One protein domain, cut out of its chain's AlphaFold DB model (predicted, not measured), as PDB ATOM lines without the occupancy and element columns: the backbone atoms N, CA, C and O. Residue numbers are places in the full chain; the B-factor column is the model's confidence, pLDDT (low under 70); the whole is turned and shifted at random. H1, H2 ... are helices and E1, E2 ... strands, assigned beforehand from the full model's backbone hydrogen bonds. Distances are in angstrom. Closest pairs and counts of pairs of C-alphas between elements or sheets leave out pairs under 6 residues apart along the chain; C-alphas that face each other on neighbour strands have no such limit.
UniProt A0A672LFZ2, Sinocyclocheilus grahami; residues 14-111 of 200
ATOM      1  N   GLY A  14      74.836 -57.570  -8.923       93.06
ATOM      2  CA  GLY A  14      75.077 -57.766 -10.357       93.06
ATOM      3  C   GLY A  14      74.732 -56.525 -11.183       93.06
ATOM      4  O   GLY A  14      75.542 -56.075 -11.988       93.06
ATOM      5  N   TYR A  15      73.589 -55.903 -10.895       92.88
ATOM      6  CA  TYR A  15      73.148 -54.691 -11.585       92.88
ATOM      7  C   TYR A  15      74.085 -53.505 -11.321       92.88
ATOM      8  O   TYR A  15      74.503 -52.809 -12.245       92.88
ATOM      9  N   ARG A  16      74.504 -53.308 -10.062       94.75
ATOM     10  CA  ARG A  16      75.481 -52.260  -9.720       94.75
ATOM     11  C   ARG A  16      76.829 -52.479 -10.406       94.75
ATOM     12  O   ARG A  16      77.462 -51.516 -10.837       94.75
ATOM     13  N   TYR A  17      77.252 -53.733 -10.560       93.62
ATOM     14  CA  TYR A  17      78.472 -54.070 -11.290       93.62
ATOM     15  C   TYR A  17      78.379 -53.735 -12.786       93.62
ATOM     16  O   TYR A  17      79.340 -53.214 -13.356       93.62
ATOM     17  N   GLU A  18      77.233 -53.984 -13.425       92.50
ATOM     18  CA  GLU A  18      76.996 -53.591 -14.820       92.50
ATOM     19  C   GLU A  18      77.064 -52.068 -14.994       92.50
ATOM     20  O   GLU A  18      77.782 -51.579 -15.871       92.50
ATOM     21  N   LEU A  19      76.415 -51.310 -14.101       92.44
ATOM     22  CA  LEU A  19      76.505 -49.847 -14.081       92.44
ATOM     23  C   LEU A  19      77.952 -49.370 -13.919       92.44
ATOM     24  O   LEU A  19      78.414 -48.505 -14.662       92.44
ATOM     25  N   PHE A  20      78.704 -49.973 -12.997       91.56
ATOM     26  CA  PHE A  20      80.118 -49.663 -12.816       91.56
ATOM     27  C   PHE A  20      80.944 -49.950 -14.081       91.56
ATOM     28  O   PHE A  20      81.809 -49.153 -14.451       91.56
ATOM     29  N   CYS A  21      80.669 -51.050 -14.787       90.00
ATOM     30  CA  CYS A  21      81.316 -51.354 -16.064       90.00
ATOM     31  C   CYS A  21      81.041 -50.272 -17.121       90.00
ATOM     32  O   CYS A  21      81.977 -49.842 -17.801       90.00
ATOM     33  N   LEU A  22      79.798 -49.789 -17.223       89.56
ATOM     34  CA  LEU A  22      79.420 -48.699 -18.130       89.56
ATOM     35  C   LEU A  22      80.126 -47.385 -17.776       89.56
ATOM     36  O   LEU A  22      80.648 -46.700 -18.658       89.56
ATOM     37  N   ILE A  23      80.216 -47.058 -16.487       90.31
ATOM     38  CA  ILE A  23      80.931 -45.874 -15.997       90.31
ATOM     39  C   ILE A  23      82.423 -45.948 -16.348       90.31
ATOM     40  O   ILE A  23      83.011 -44.983 -16.837       90.31
ATOM     41  N   LYS A  24      83.051 -47.116 -16.161       88.00
ATOM     42  CA  LYS A  24      84.450 -47.334 -16.560       88.00
ATOM     43  C   LYS A  24      84.662 -47.243 -18.067       88.00
ATOM     44  O   LYS A  24      85.734 -46.816 -18.495       88.00
ATOM     45  N   HIS A  25      83.685 -47.679 -18.858       85.12
ATOM     46  CA  HIS A  25      83.734 -47.603 -20.314       85.12
ATOM     47  C   HIS A  25      83.643 -46.155 -20.808       85.12
ATOM     48  O   HIS A  25      84.450 -45.735 -21.631       85.12
ATOM     49  N   THR A  26      82.706 -45.386 -20.253       87.94
ATOM     50  CA  THR A  26      82.460 -43.975 -20.598       87.94
ATOM     51  C   THR A  26      83.449 -43.007 -19.952       87.94
ATOM     52  O   THR A  26      83.489 -41.842 -20.328       87.94
ATOM     53  N   GLN A  27      84.271 -43.485 -19.009       88.81
ATOM     54  CA  GLN A  27      85.275 -42.687 -18.301       88.81
ATOM     55  C   GLN A  27      84.672 -41.442 -17.645       88.81
ATOM     56  O   GLN A  27      85.262 -40.363 -17.671       88.81
ATOM     57  N   THR A  28      83.507 -41.606 -17.023       90.44
ATOM     58  CA  THR A  28      82.860 -40.537 -16.264       90.44
ATOM     59  C   THR A  28      83.098 -40.712 -14.757       90.44
ATOM     60  O   THR A  28      83.159 -41.849 -14.267       90.44
ATOM     61  N   PRO A  29      83.292 -39.631 -13.979       92.56
ATOM     62  CA  PRO A  29      83.220 -39.701 -12.527       92.56
ATOM     63  C   PRO A  29      81.847 -40.210 -12.070       92.56
ATOM     64  O   PRO A  29      80.828 -39.995 -12.719       92.56
ATOM     65  N   HIS A  30      81.815 -40.891 -10.929       93.62
ATOM     66  CA  HIS A  30      80.570 -41.341 -10.316       93.62
ATOM     67  C   HIS A  30      80.721 -41.392  -8.800       93.62
ATOM     68  O   HIS A  30      81.833 -41.446  -8.263       93.62
ATOM     69  N   CYS A  31      79.588 -41.446  -8.114       94.38
ATOM     70  CA  CYS A  31      79.519 -41.776  -6.704       94.38
ATOM     71  C   CYS A  31      78.310 -42.666  -6.433       94.38
ATOM     72  O   CYS A  31      77.224 -42.416  -6.952       94.38
ATOM     73  N   LEU A  32      78.496 -43.679  -5.590       95.19
ATOM     74  CA  LEU A  32      77.393 -44.462  -5.050       95.19
ATOM     75  C   LEU A  32      76.898 -43.776  -3.774       95.19
ATOM     76  O   LEU A  32      77.673 -43.593  -2.831       95.19
ATOM     77  N   VAL A  33      75.620 -43.396  -3.766       95.62
ATOM     78  CA  VAL A  33      74.911 -42.897  -2.583       95.62
ATOM     79  C   VAL A  33      74.025 -44.023  -2.072       95.62
ATOM     80  O   VAL A  33      73.137 -44.488  -2.782       95.62
ATOM     81  N   TYR A  34      74.290 -44.488  -0.858       95.88
ATOM     82  CA  TYR A  34      73.517 -45.529  -0.204       95.88
ATOM     83  C   TYR A  34      72.580 -44.913   0.833       95.88
ATOM     84  O   TYR A  34      73.017 -44.452   1.887       95.88
ATOM     85  N   CYS A  35      71.285 -44.910   0.531       94.44
ATOM     86  CA  CYS A  35      70.242 -44.515   1.470       94.44
ATOM     87  C   CYS A  35      69.968 -45.684   2.424       94.44
ATOM     88  O   CYS A  35      69.289 -46.643   2.059       94.44
ATOM     89  N   LEU A  36      70.545 -45.628   3.622       94.12
ATOM     90  CA  LEU A  36      70.435 -46.674   4.628       94.12
ATOM     91  C   LEU A  36      69.202 -46.437   5.503       94.12
ATOM     92  O   LEU A  36      69.087 -45.413   6.175       94.12
ATOM     93  N   THR A  37      68.315 -47.423   5.551       93.94
ATOM     94  CA  THR A  37      67.108 -47.404   6.383       93.94
ATOM     95  C   THR A  37      66.862 -48.762   7.030       93.94
ATOM     96  O   THR A  37      67.311 -49.796   6.538       93.94
ATOM     97  N   SER A  38      66.140 -48.763   8.155       94.25
ATOM     98  CA  SER A  38      65.672 -50.002   8.777       94.25
ATOM     99  C   SER A  38      64.437 -50.552   8.060       94.25
ATOM    100  O   SER A  38      63.732 -49.841   7.331       94.25
ATOM    101  N   THR A  39      64.154 -51.832   8.295       94.06
ATOM    102  CA  THR A  39      62.948 -52.511   7.806       94.06
ATOM    103  C   THR A  39      61.677 -51.835   8.311       94.06
ATOM    104  O   THR A  39      60.753 -51.611   7.532       94.06
ATOM    105  N   ASP A  40      61.663 -51.435   9.583       94.62
ATOM    106  CA  ASP A  40      60.496 -50.837  10.235       94.62
ATOM    107  C   ASP A  40      60.155 -49.474   9.629       94.62
ATOM    108  O   ASP A  40      59.007 -49.221   9.264       94.62
ATOM    109  N   VAL A  41      61.170 -48.624   9.437       94.62
ATOM    110  CA  VAL A  41      61.011 -47.315   8.785       94.62
ATOM    111  C   VAL A  41      60.537 -47.490   7.342       94.62
ATOM    112  O   VAL A  41      59.613 -46.807   6.906       94.62
ATOM    113  N   SER A  42      61.118 -48.445   6.612       94.44
ATOM    114  CA  SER A  42      60.735 -48.720   5.224       94.44
ATOM    115  C   SER A  42      59.287 -49.220   5.112       94.44
ATOM    116  O   SER A  42      58.568 -48.817   4.195       94.44
ATOM    117  N   SER A  43      58.830 -50.048   6.060       95.44
ATOM    118  CA  SER A  43      57.433 -50.495   6.150       95.44
ATOM    119  C   SER A  43      56.488 -49.335   6.435       95.44
ATOM    120  O   SER A  43      55.469 -49.193   5.756       95.44
ATOM    121  N   GLU A  44      56.841 -48.461   7.377       95.62
ATOM    122  CA  GLU A  44      56.018 -47.303   7.714       95.62
ATOM    123  C   GLU A  44      55.882 -46.334   6.534       95.62
ATOM    124  O   GLU A  44      54.776 -45.923   6.182       95.62
ATOM    125  N   TRP A  45      56.980 -46.051   5.832       95.00
ATOM    126  CA  TRP A  45      56.938 -45.241   4.616       95.00
ATOM    127  C   TRP A  45      56.120 -45.892   3.506       95.00
ATOM    128  O   TRP A  45      55.395 -45.193   2.802       95.00
ATOM    129  N   ASN A  46      56.187 -47.218   3.351       96.25
ATOM    130  CA  ASN A  46      55.372 -47.926   2.369       96.25
ATOM    131  C   ASN A  46      53.870 -47.790   2.676       96.25
ATOM    132  O   ASN A  46      53.093 -47.529   1.760       96.25
ATOM    133  N   LYS A  47      53.446 -47.868   3.948       95.81
ATOM    134  CA  LYS A  47      52.038 -47.635   4.341       95.81
ATOM    135  C   LYS A  47      51.549 -46.228   3.994       95.81
ATOM    136  O   LYS A  47      50.367 -46.066   3.702       95.81
ATOM    137  N   GLY A  48      52.442 -45.240   4.014       95.25
ATOM    138  CA  GLY A  48      52.142 -43.856   3.645       95.25
ATOM    139  C   GLY A  48      52.025 -43.601   2.138       95.25
ATOM    140  O   GLY A  48      51.595 -42.519   1.753       95.25
ATOM    141  N   ARG A  49      52.392 -44.558   1.271       94.88
ATOM    142  CA  ARG A  49      52.300 -44.406  -0.193       94.88
ATOM    143  C   ARG A  49      50.863 -44.516  -0.687       94.88
ATOM    144  O   ARG A  49      50.082 -45.282  -0.126       94.88
ATOM    145  N   GLU A  50      50.546 -43.847  -1.792       96.06
ATOM    146  CA  GLU A  50      49.286 -44.043  -2.523       96.06
ATOM    147  C   GLU A  50      49.049 -45.518  -2.865       96.06
ATOM    148  O   GLU A  50      50.005 -46.261  -3.101       96.06
ATOM    149  N   ALA A  51      47.783 -45.945  -2.902       92.38
ATOM    150  CA  ALA A  51      47.419 -47.356  -3.064       92.38
ATOM    151  C   ALA A  51      48.069 -48.008  -4.302       92.38
ATOM    152  O   ALA A  51      48.579 -49.121  -4.200       92.38
ATOM    153  N   ASP A  52      48.143 -47.282  -5.420       93.19
ATOM    154  CA  ASP A  52      48.698 -47.777  -6.688       93.19
ATOM    155  C   ASP A  52      50.232 -47.911  -6.686       93.19
ATOM    156  O   ASP A  52      50.803 -48.619  -7.513       93.19
ATOM    157  N   SER A  53      50.921 -47.227  -5.768       91.62
ATOM    158  CA  SER A  53      52.392 -47.227  -5.640       91.62
ATOM    159  C   SER A  53      52.884 -47.929  -4.371       91.62
ATOM    160  O   SER A  53      54.087 -47.944  -4.077       91.62
ATOM    161  N   ARG A  54      51.952 -48.477  -3.588       96.25
ATOM    162  CA  ARG A  54      52.207 -49.173  -2.334       96.25
ATOM    163  C   ARG A  54      52.498 -50.637  -2.617       96.25
ATOM    164  O   ARG A  54      51.691 -51.341  -3.217       96.25
ATOM    165  N   TYR A  55      53.633 -51.125  -2.130       95.88
ATOM    166  CA  TYR A  55      53.902 -52.557  -2.166       95.88
ATOM    167  C   TYR A  55      52.979 -53.285  -1.191       95.88
ATOM    168  O   TYR A  55      52.725 -52.796  -0.085       95.88
ATOM    169  N   THR A  56      52.519 -54.480  -1.558       96.44
ATOM    170  CA  THR A  56      51.940 -55.394  -0.569       96.44
ATOM    171  C   THR A  56      53.011 -55.772   0.455       96.44
ATOM    172  O   THR A  56      54.209 -55.717   0.161       96.44
ATOM    173  N   GLN A  57      52.594 -56.171   1.659       93.12
ATOM    174  CA  GLN A  57      53.542 -56.567   2.704       93.12
ATOM    175  C   GLN A  57      54.447 -57.718   2.234       93.12
ATOM    176  O   GLN A  57      55.658 -57.651   2.398       93.12
ATOM    177  N   GLU A  58      53.874 -58.701   1.535       96.56
ATOM    178  CA  GLU A  58      54.613 -59.822   0.944       96.56
ATOM    179  C   GLU A  58      55.701 -59.364  -0.044       96.56
ATOM    180  O   GLU A  58      56.834 -59.846   0.012       96.56
ATOM    181  N   ILE A  59      55.390 -58.411  -0.934       96.00
ATOM    182  CA  ILE A  59      56.370 -57.880  -1.892       96.00
ATOM    183  C   ILE A  59      57.471 -57.115  -1.161       96.00
ATOM    184  O   ILE A  59      58.645 -57.289  -1.486       96.00
ATOM    185  N   LEU A  60      57.114 -56.286  -0.177       95.75
ATOM    186  CA  LEU A  60      58.087 -55.519   0.597       95.75
ATOM    187  C   LEU A  60      59.065 -56.444   1.336       95.75
ATOM    188  O   LEU A  60      60.276 -56.257   1.227       95.75
ATOM    189  N   ASP A  61      58.554 -57.465   2.021       95.56
ATOM    190  CA  ASP A  61      59.376 -58.435   2.749       95.56
ATOM    191  C   ASP A  61      60.303 -59.199   1.796       95.56
ATOM    192  O   ASP A  61      61.491 -59.380   2.071       95.56
ATOM    193  N   ALA A  62      59.794 -59.585   0.623       95.94
ATOM    194  CA  ALA A  62      60.586 -60.258  -0.398       95.94
ATOM    195  C   ALA A  62      61.673 -59.355  -1.012       95.94
ATOM    196  O   ALA A  62      62.744 -59.853  -1.371       95.94
ATOM    197  N   LEU A  63      61.423 -58.048  -1.147       94.88
ATOM    198  CA  LEU A  63      62.421 -57.069  -1.593       94.88
ATOM    199  C   LEU A  63      63.523 -56.892  -0.547       94.88
ATOM    200  O   LEU A  63      64.699 -56.961  -0.896       94.88
ATOM    201  N   ILE A  64      63.149 -56.727   0.725       93.88
ATOM    202  CA  ILE A  64      64.089 -56.585   1.845       93.88
ATOM    203  C   ILE A  64      64.978 -57.826   1.958       93.88
ATOM    204  O   ILE A  64      66.196 -57.701   2.055       93.88
ATOM    205  N   LEU A  65      64.393 -59.024   1.892       94.50
ATOM    206  CA  LEU A  65      65.130 -60.284   2.014       94.50
ATOM    207  C   LEU A  65      66.179 -60.473   0.906       94.50
ATOM    208  O   LEU A  65      67.226 -61.073   1.141       94.50
ATOM    209  N   ARG A  66      65.891 -59.991  -0.309       95.19
ATOM    210  CA  ARG A  66      66.773 -60.119  -1.482       95.19
ATOM    211  C   ARG A  66      67.706 -58.925  -1.671       95.19
ATOM    212  O   ARG A  66      68.490 -58.929  -2.616       95.19
ATOM    213  N   PHE A  67      67.594 -57.894  -0.837       95.06
ATOM    214  CA  PHE A  67      68.423 -56.704  -0.945       95.06
ATOM    215  C   PHE A  67      69.880 -57.039  -0.607       95.06
ATOM    216  O   PHE A  67      70.206 -57.485   0.492       95.06
ATOM    217  N   GLU A  68      70.778 -56.784  -1.553       95.62
ATOM    218  CA  GLU A  68      72.215 -56.955  -1.385       95.62
ATOM    219  C   GLU A  68      72.856 -55.588  -1.141       95.62
ATOM    220  O   GLU A  68      73.105 -54.832  -2.085       95.62
ATOM    221  N   ALA A  69      73.144 -55.268   0.123       94.81
ATOM    222  CA  ALA A  69      73.755 -53.992   0.489       94.81
ATOM    223  C   ALA A  69      75.097 -53.754  -0.241       94.81
ATOM    224  O   ALA A  69      75.848 -54.710  -0.464       94.81
ATOM    225  N   PRO A  70      75.425 -52.496  -0.597       95.31
ATOM    226  CA  PRO A  70      76.741 -52.140  -1.125       95.31
ATOM    227  C   PRO A  70      77.876 -52.593  -0.191       95.31
ATOM    228  O   PRO A  70      77.836 -52.339   1.015       95.31
ATOM    229  N   ASP A  71      78.896 -53.261  -0.733       94.06
ATOM    230  CA  ASP A  71      80.006 -53.818   0.055       94.06
ATOM    231  C   ASP A  71      81.265 -52.947  -0.039       94.06
ATOM    232  O   ASP A  71      81.976 -52.948  -1.046       94.06
ATOM    233  N   SER A  72      81.599 -52.262   1.058       92.69
ATOM    234  CA  SER A  72      82.765 -51.371   1.161       92.69
ATOM    235  C   SER A  72      84.119 -52.049   0.917       92.69
ATOM    236  O   SER A  72      85.091 -51.375   0.563       92.69
ATOM    237  N   ARG A  73      84.202 -53.382   1.045       91.31
ATOM    238  CA  ARG A  73      85.418 -54.154   0.728       91.31
ATOM    239  C   ARG A  73      85.670 -54.220  -0.779       91.31
ATOM    240  O   ARG A  73      86.816 -54.361  -1.211       91.31
ATOM    241  N   ASN A  74      84.620 -54.090  -1.586       90.62
ATOM    242  CA  ASN A  74      84.707 -54.065  -3.038       90.62
ATOM    243  C   ASN A  74      84.848 -52.614  -3.496       90.62
ATOM    244  O   ASN A  74      83.892 -51.852  -3.462       90.62
ATOM    245  N   ARG A  75      86.026 -52.219  -3.993       87.00
ATOM    246  CA  ARG A  75      86.280 -50.826  -4.430       87.00
ATOM    247  C   ARG A  75      85.250 -50.281  -5.426       87.00
ATOM    248  O   ARG A  75      85.038 -49.079  -5.467       87.00
ATOM    249  N   TRP A  76      84.678 -51.156  -6.248       90.12
ATOM    250  CA  TRP A  76      83.680 -50.810  -7.258       90.12
ATOM    251  C   TRP A  76      82.247 -50.739  -6.712       90.12
ATOM    252  O   TRP A  76      81.409 -50.111  -7.343       90.12
ATOM    253  N   ASP A  77      81.975 -51.373  -5.566       94.62
ATOM    254  CA  ASP A  77      80.656 -51.412  -4.911       94.62
ATOM    255  C   ASP A  77      80.628 -50.584  -3.619       94.62
ATOM    256  O   ASP A  77      79.644 -50.585  -2.886       94.62
ATOM    257  N   SER A  78      81.738 -49.922  -3.294       94.19
ATOM    258  CA  SER A  78      81.886 -49.202  -2.040       94.19
ATOM    259  C   SER A  78      81.037 -47.928  -2.071       94.19
ATOM    260  O   SER A  78      81.252 -47.086  -2.954       94.19
ATOM    261  N   PRO A  79      80.083 -47.758  -1.136       95.56
ATOM    262  CA  PRO A  79      79.286 -46.544  -1.054       95.56
ATOM    263  C   PRO A  79      80.191 -45.366  -0.719       95.56
ATOM    264  O   PRO A  79      80.917 -45.390   0.276       95.56
ATOM    265  N   LEU A  80      80.151 -44.322  -1.547       95.38
ATOM    266  CA  LEU A  80      80.912 -43.109  -1.268       95.38
ATOM    267  C   LEU A  80      80.228 -42.262  -0.195       95.38
ATOM    268  O   LEU A  80      80.900 -41.608   0.600       95.38
ATOM    269  N   PHE A  81      78.899 -42.298  -0.182       96.12
ATOM    270  CA  PHE A  81      78.066 -41.639   0.808       96.12
ATOM    271  C   PHE A  81      77.050 -42.648   1.325       96.12
ATOM    272  O   PHE A  81      76.371 -43.288   0.527       96.12
ATOM    273  N   THR A  82      76.933 -42.770   2.643       96.19
ATOM    274  CA  THR A  82      75.865 -43.534   3.294       96.19
ATOM    275  C   THR A  82      75.034 -42.544   4.090       96.19
ATOM    276  O   THR A  82      75.583 -41.872   4.958       96.19
ATOM    277  N   ILE A  83      73.749 -42.429   3.763       95.94
ATOM    278  CA  ILE A  83      72.840 -41.413   4.301       95.94
ATOM    279  C   ILE A  83      71.721 -42.117   5.055       95.94
ATOM    280  O   ILE A  83      71.068 -42.997   4.494       95.94
ATOM    281  N   GLN A  84      71.503 -41.739   6.309       94.88
ATOM    282  CA  GLN A  84      70.419 -42.242   7.148       94.88
ATOM    283  C   GLN A  84      69.277 -41.229   7.250       94.88
ATOM    284  O   GLN A  84      69.383 -40.067   6.851       94.88
ATOM    285  N   GLN A  85      68.150 -41.673   7.808       91.31
ATOM    286  CA  GLN A  85      67.036 -40.784   8.111       91.31
ATOM    287  C   GLN A  85      67.476 -39.687   9.094       91.31
ATOM    288  O   GLN A  85      67.918 -39.978  10.199       91.31
ATOM    289  N   GLY A  86      67.296 -38.425   8.698       90.88
ATOM    290  CA  GLY A  86      67.649 -37.256   9.512       90.88
ATOM    291  C   GLY A  86      69.042 -36.688   9.235       90.88
ATOM    292  O   GLY A  86      69.325 -35.576   9.679       90.88
ATOM    293  N   ASP A  87      69.876 -37.386   8.461       93.19
ATOM    294  CA  ASP A  87      71.166 -36.852   8.033       93.19
ATOM    295  C   ASP A  87      70.977 -35.687   7.055       93.19
ATOM    296  O   ASP A  87      70.138 -35.716   6.149       93.19
ATOM    297  N   SER A  88      71.815 -34.661   7.193       94.12
ATOM    298  CA  SER A  88      71.942 -33.626   6.170       94.12
ATOM    299  C   SER A  88      72.665 -34.193   4.952       94.12
ATOM    300  O   SER A  88      73.791 -34.682   5.074       94.12
ATOM    301  N   LEU A  89      72.058 -34.086   3.769       93.25
ATOM    302  CA  LEU A  89      72.689 -34.550   2.537       93.25
ATOM    303  C   LEU A  89      73.958 -33.718   2.244       93.25
ATOM    304  O   LEU A  89      73.868 -32.490   2.153       93.25
ATOM    305  N   PRO A  90      75.139 -34.343   2.065       95.12
ATOM    306  CA  PRO A  90      76.390 -33.628   1.831       95.12
ATOM    307  C   PRO A  90      76.497 -33.186   0.363       95.12
ATOM    308  O   PRO A  90      77.313 -33.700  -0.401       95.12
ATOM    309  N   PHE A  91      75.654 -32.231  -0.038       94.12
ATOM    310  CA  PHE A  91      75.531 -31.754  -1.420       94.12
ATOM    311  C   PHE A  91      76.871 -31.342  -2.033       94.12
ATOM    312  O   PHE A  91      77.207 -31.798  -3.122       94.12
ATOM    313  N   GLU A  92      77.661 -30.534  -1.323       95.75
ATOM    314  CA  GLU A  92      78.955 -30.060  -1.822       95.75
ATOM    315  C   GLU A  92      79.917 -31.225  -2.089       95.75
ATOM    316  O   GLU A  92      80.539 -31.292  -3.146       95.75
ATOM    317  N   ALA A  93      79.976 -32.208  -1.186       95.44
ATOM    318  CA  ALA A  93      80.836 -33.373  -1.362       95.44
ATOM    319  C   ALA A  93      80.381 -34.268  -2.528       95.44
ATOM    320  O   ALA A  93      81.223 -34.823  -3.239       95.44
ATOM    321  N   ILE A  94      79.066 -34.404  -2.744       95.38
ATOM    322  CA  ILE A  94      78.502 -35.132  -3.889       95.38
ATOM    323  C   ILE A  94      78.863 -34.415  -5.194       95.38
ATOM    324  O   ILE A  94      79.377 -35.049  -6.116       95.38
ATOM    325  N   CYS A  95      78.677 -33.095  -5.260       94.12
ATOM    326  CA  CYS A  95      79.090 -32.290  -6.408       94.12
ATOM    327  C   CYS A  95      80.593 -32.437  -6.678       94.12
ATOM    328  O   CYS A  95      80.999 -32.687  -7.811       94.12
ATOM    329  N   ASP A  96      81.426 -32.380  -5.643       94.38
ATOM    330  CA  ASP A  96      82.870 -32.560  -5.767       94.38
ATOM    331  C   ASP A  96      83.241 -33.950  -6.291       94.38
ATOM    332  O   ASP A  96      84.161 -34.092  -7.103       94.38
ATOM    333  N   ALA A  97      82.510 -34.986  -5.877       93.75
ATOM    334  CA  ALA A  97      82.708 -36.336  -6.381       93.75
ATOM    335  C   ALA A  97      82.384 -36.470  -7.877       93.75
ATOM    336  O   ALA A  97      83.072 -37.221  -8.569       93.75
ATOM    337  N   LEU A  98      81.380 -35.739  -8.366       93.12
ATOM    338  CA  LEU A  98      80.941 -35.778  -9.763       93.12
ATOM    339  C   LEU A  98      81.780 -34.875 -10.678       93.12
ATOM    340  O   LEU A  98      82.091 -35.269 -11.796       93.12
ATOM    341  N   PHE A  99      82.187 -33.695 -10.208       91.69
ATOM    342  CA  PHE A  99      82.833 -32.686 -11.055       91.69
ATOM    343  C   PHE A  99      84.349 -32.575 -10.871       91.69
ATOM    344  O   PHE A  99      85.053 -32.214 -11.811       91.69
ATOM    345  N   LYS A 100      84.881 -32.858  -9.672       89.25
ATOM    346  CA  LYS A 100      86.301 -32.609  -9.350       89.25
ATOM    347  C   LYS A 100      87.159 -33.877  -9.339       89.25
ATOM    348  O   LYS A 100      88.388 -33.787  -9.399       89.25
ATOM    349  N   ARG A 101      86.559 -35.068  -9.236       87.81
ATOM    350  CA  ARG A 101      87.315 -36.332  -9.220       87.81
ATOM    351  C   ARG A 101      87.748 -36.754 -10.615       87.81
ATOM    352  O   ARG A 101      87.041 -36.576 -11.599       87.81
ATOM    353  N   LYS A 102      88.910 -37.406 -10.677       81.81
ATOM    354  CA  LYS A 102      89.357 -38.081 -11.897       81.81
ATOM    355  C   LYS A 102      88.489 -39.308 -12.154       81.81
ATOM    356  O   LYS A 102      88.235 -40.092 -11.237       81.81
ATOM    357  N   ALA A 103      88.099 -39.482 -13.410       79.94
ATOM    358  CA  ALA A 103      87.380 -40.660 -13.860       79.94
ATOM    359  C   ALA A 103      88.157 -41.959 -13.564       79.94
ATOM    360  O   ALA A 103      89.396 -41.965 -13.591       79.94
ATOM    361  N   PRO A 104      87.453 -43.073 -13.290       75.38
ATOM    362  CA  PRO A 104      88.096 -44.357 -13.056       75.38
ATOM    363  C   PRO A 104      88.888 -44.803 -14.297       75.38
ATOM    364  O   PRO A 104      88.422 -44.634 -15.426       75.38
ATOM    365  N   PRO A 105      90.082 -45.402 -14.121       67.19
ATOM    366  CA  PRO A 105      90.907 -45.798 -15.249       67.19
ATOM    367  C   PRO A 105      90.219 -46.920 -16.045       67.19
ATOM    368  O   PRO A 105      89.658 -47.842 -15.439       67.19
ATOM    369  N   PRO A 106      90.296 -46.898 -17.386       61.72
ATOM    370  CA  PRO A 106      89.710 -47.936 -18.230       61.72
ATOM    371  C   PRO A 106      90.282 -49.317 -17.894       61.72
ATOM    372  O   PRO A 106      91.439 -49.449 -17.480       61.72
ATOM    373  N   ASN A 107      89.481 -50.364 -18.105       63.41
ATOM    374  CA  ASN A 107      89.983 -51.735 -18.040       63.41
ATOM    375  C   ASN A 107      91.092 -51.909 -19.086       63.41
ATOM    376  O   ASN A 107      90.875 -51.694 -20.276       63.41
ATOM    377  N   GLN A 108      92.295 -52.291 -18.650       53.31
ATOM    378  CA  GLN A 108      93.413 -52.491 -19.578       53.31
ATOM    379  C   GLN A 108      93.153 -53.645 -20.557       53.31
ATOM    380  O   GLN A 108      93.644 -53.600 -21.676       53.31
ATOM    381  N   SER A 109      92.310 -54.611 -20.179       49.25
ATOM    382  CA  SER A 109      91.890 -55.739 -21.019       49.25
ATOM    383  C   SER A 109      91.023 -55.350 -22.222       49.25
ATOM    384  O   SER A 109      90.883 -56.152 -23.134       49.25
ATOM    385  N   THR A 110      90.439 -54.147 -22.236       49.97
ATOM    386  CA  THR A 110      89.616 -53.639 -23.351       49.97
ATOM    387  C   THR A 110      90.287 -52.493 -24.101       49.97
ATOM    388  O   THR A 110      89.680 -51.901 -24.992       49.97
ATOM    389  N   LYS A 111      91.536 -52.147 -23.758       48.19
ATOM    390  CA  LYS A 111      92.343 -51.287 -24.621       48.19
ATOM    391  C   LYS A 111      92.907 -52.158 -25.732       48.19
ATOM    392  O   LYS A 111      93.747 -53.013 -25.463       48.19
TER     393      LYS A 111
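This is residues 14 to 111 of the 200 residues of a protein of Sinocyclocheilus grahami (UniProt A0A672LFZ2). A tiny pair of parallel strands, E1 and E2, lies in the middle of a loose, elongated model, with helices H2 and H3 at one end and, toward the other, H1 and H4 standing apart from each other. The loop between H2 and H3 sticks out at residues 48 to 53, and the unnamed tail of residues 100 to 111 lies at the other end. The printed part has 98 residues, with four named helices and two named strands in the order H1 E1 H2 H3 E2 H4. Under half of the residues, 47, are in named elements, and the class is mostly helix. The radius of gyration of the C-alphas is 16.8 A, and the spans are 48 by 30 by 27 A.

E1 is residues 33 to 35 and E2 residues 81 to 83. H1, residues 14 to 26, is 18.7 A long and begins at C-alpha 14 (75.077, -57.766, -10.357). H2 is residues 39 to 47, 12.4 A, and H3 residues 57 to 66, 14.3 A. H4, residues 91 to 99, is 12.1 A long and ends at C-alpha 99 (82.833, -32.686, -11.055).

E1 and E2 are parallel at 18 degrees; N 34 and O 81 are 2.8 A apart, within hydrogen-bond range. With H2 and H3 between them they form a strand-helix-strand unit, two parallel neighbour strands joined through helices, with a right-handed crossover. H2 and H3, a helical hairpin, only just touch, with 3 pairs of C-alphas within 8 A; the closest C-alphas, of Thr 39 and Ile 64, are 7.3 A apart. They run opposite ways at a tilt of 38 degrees, only just steep. H1 touches no helix, nor does H4. In H1, H2, H3 and H4 every O i to N i+4 pair is within hydrogen-bond range.

The C-alphas farthest apart, of Ala 51 and Lys 111, are 50.0 A apart. The printed part has no cut. The link from H3 to E2, 14 residues, is long. Residues 105 to 111 have pLDDT under 70; the mean of the printed part is 90.5.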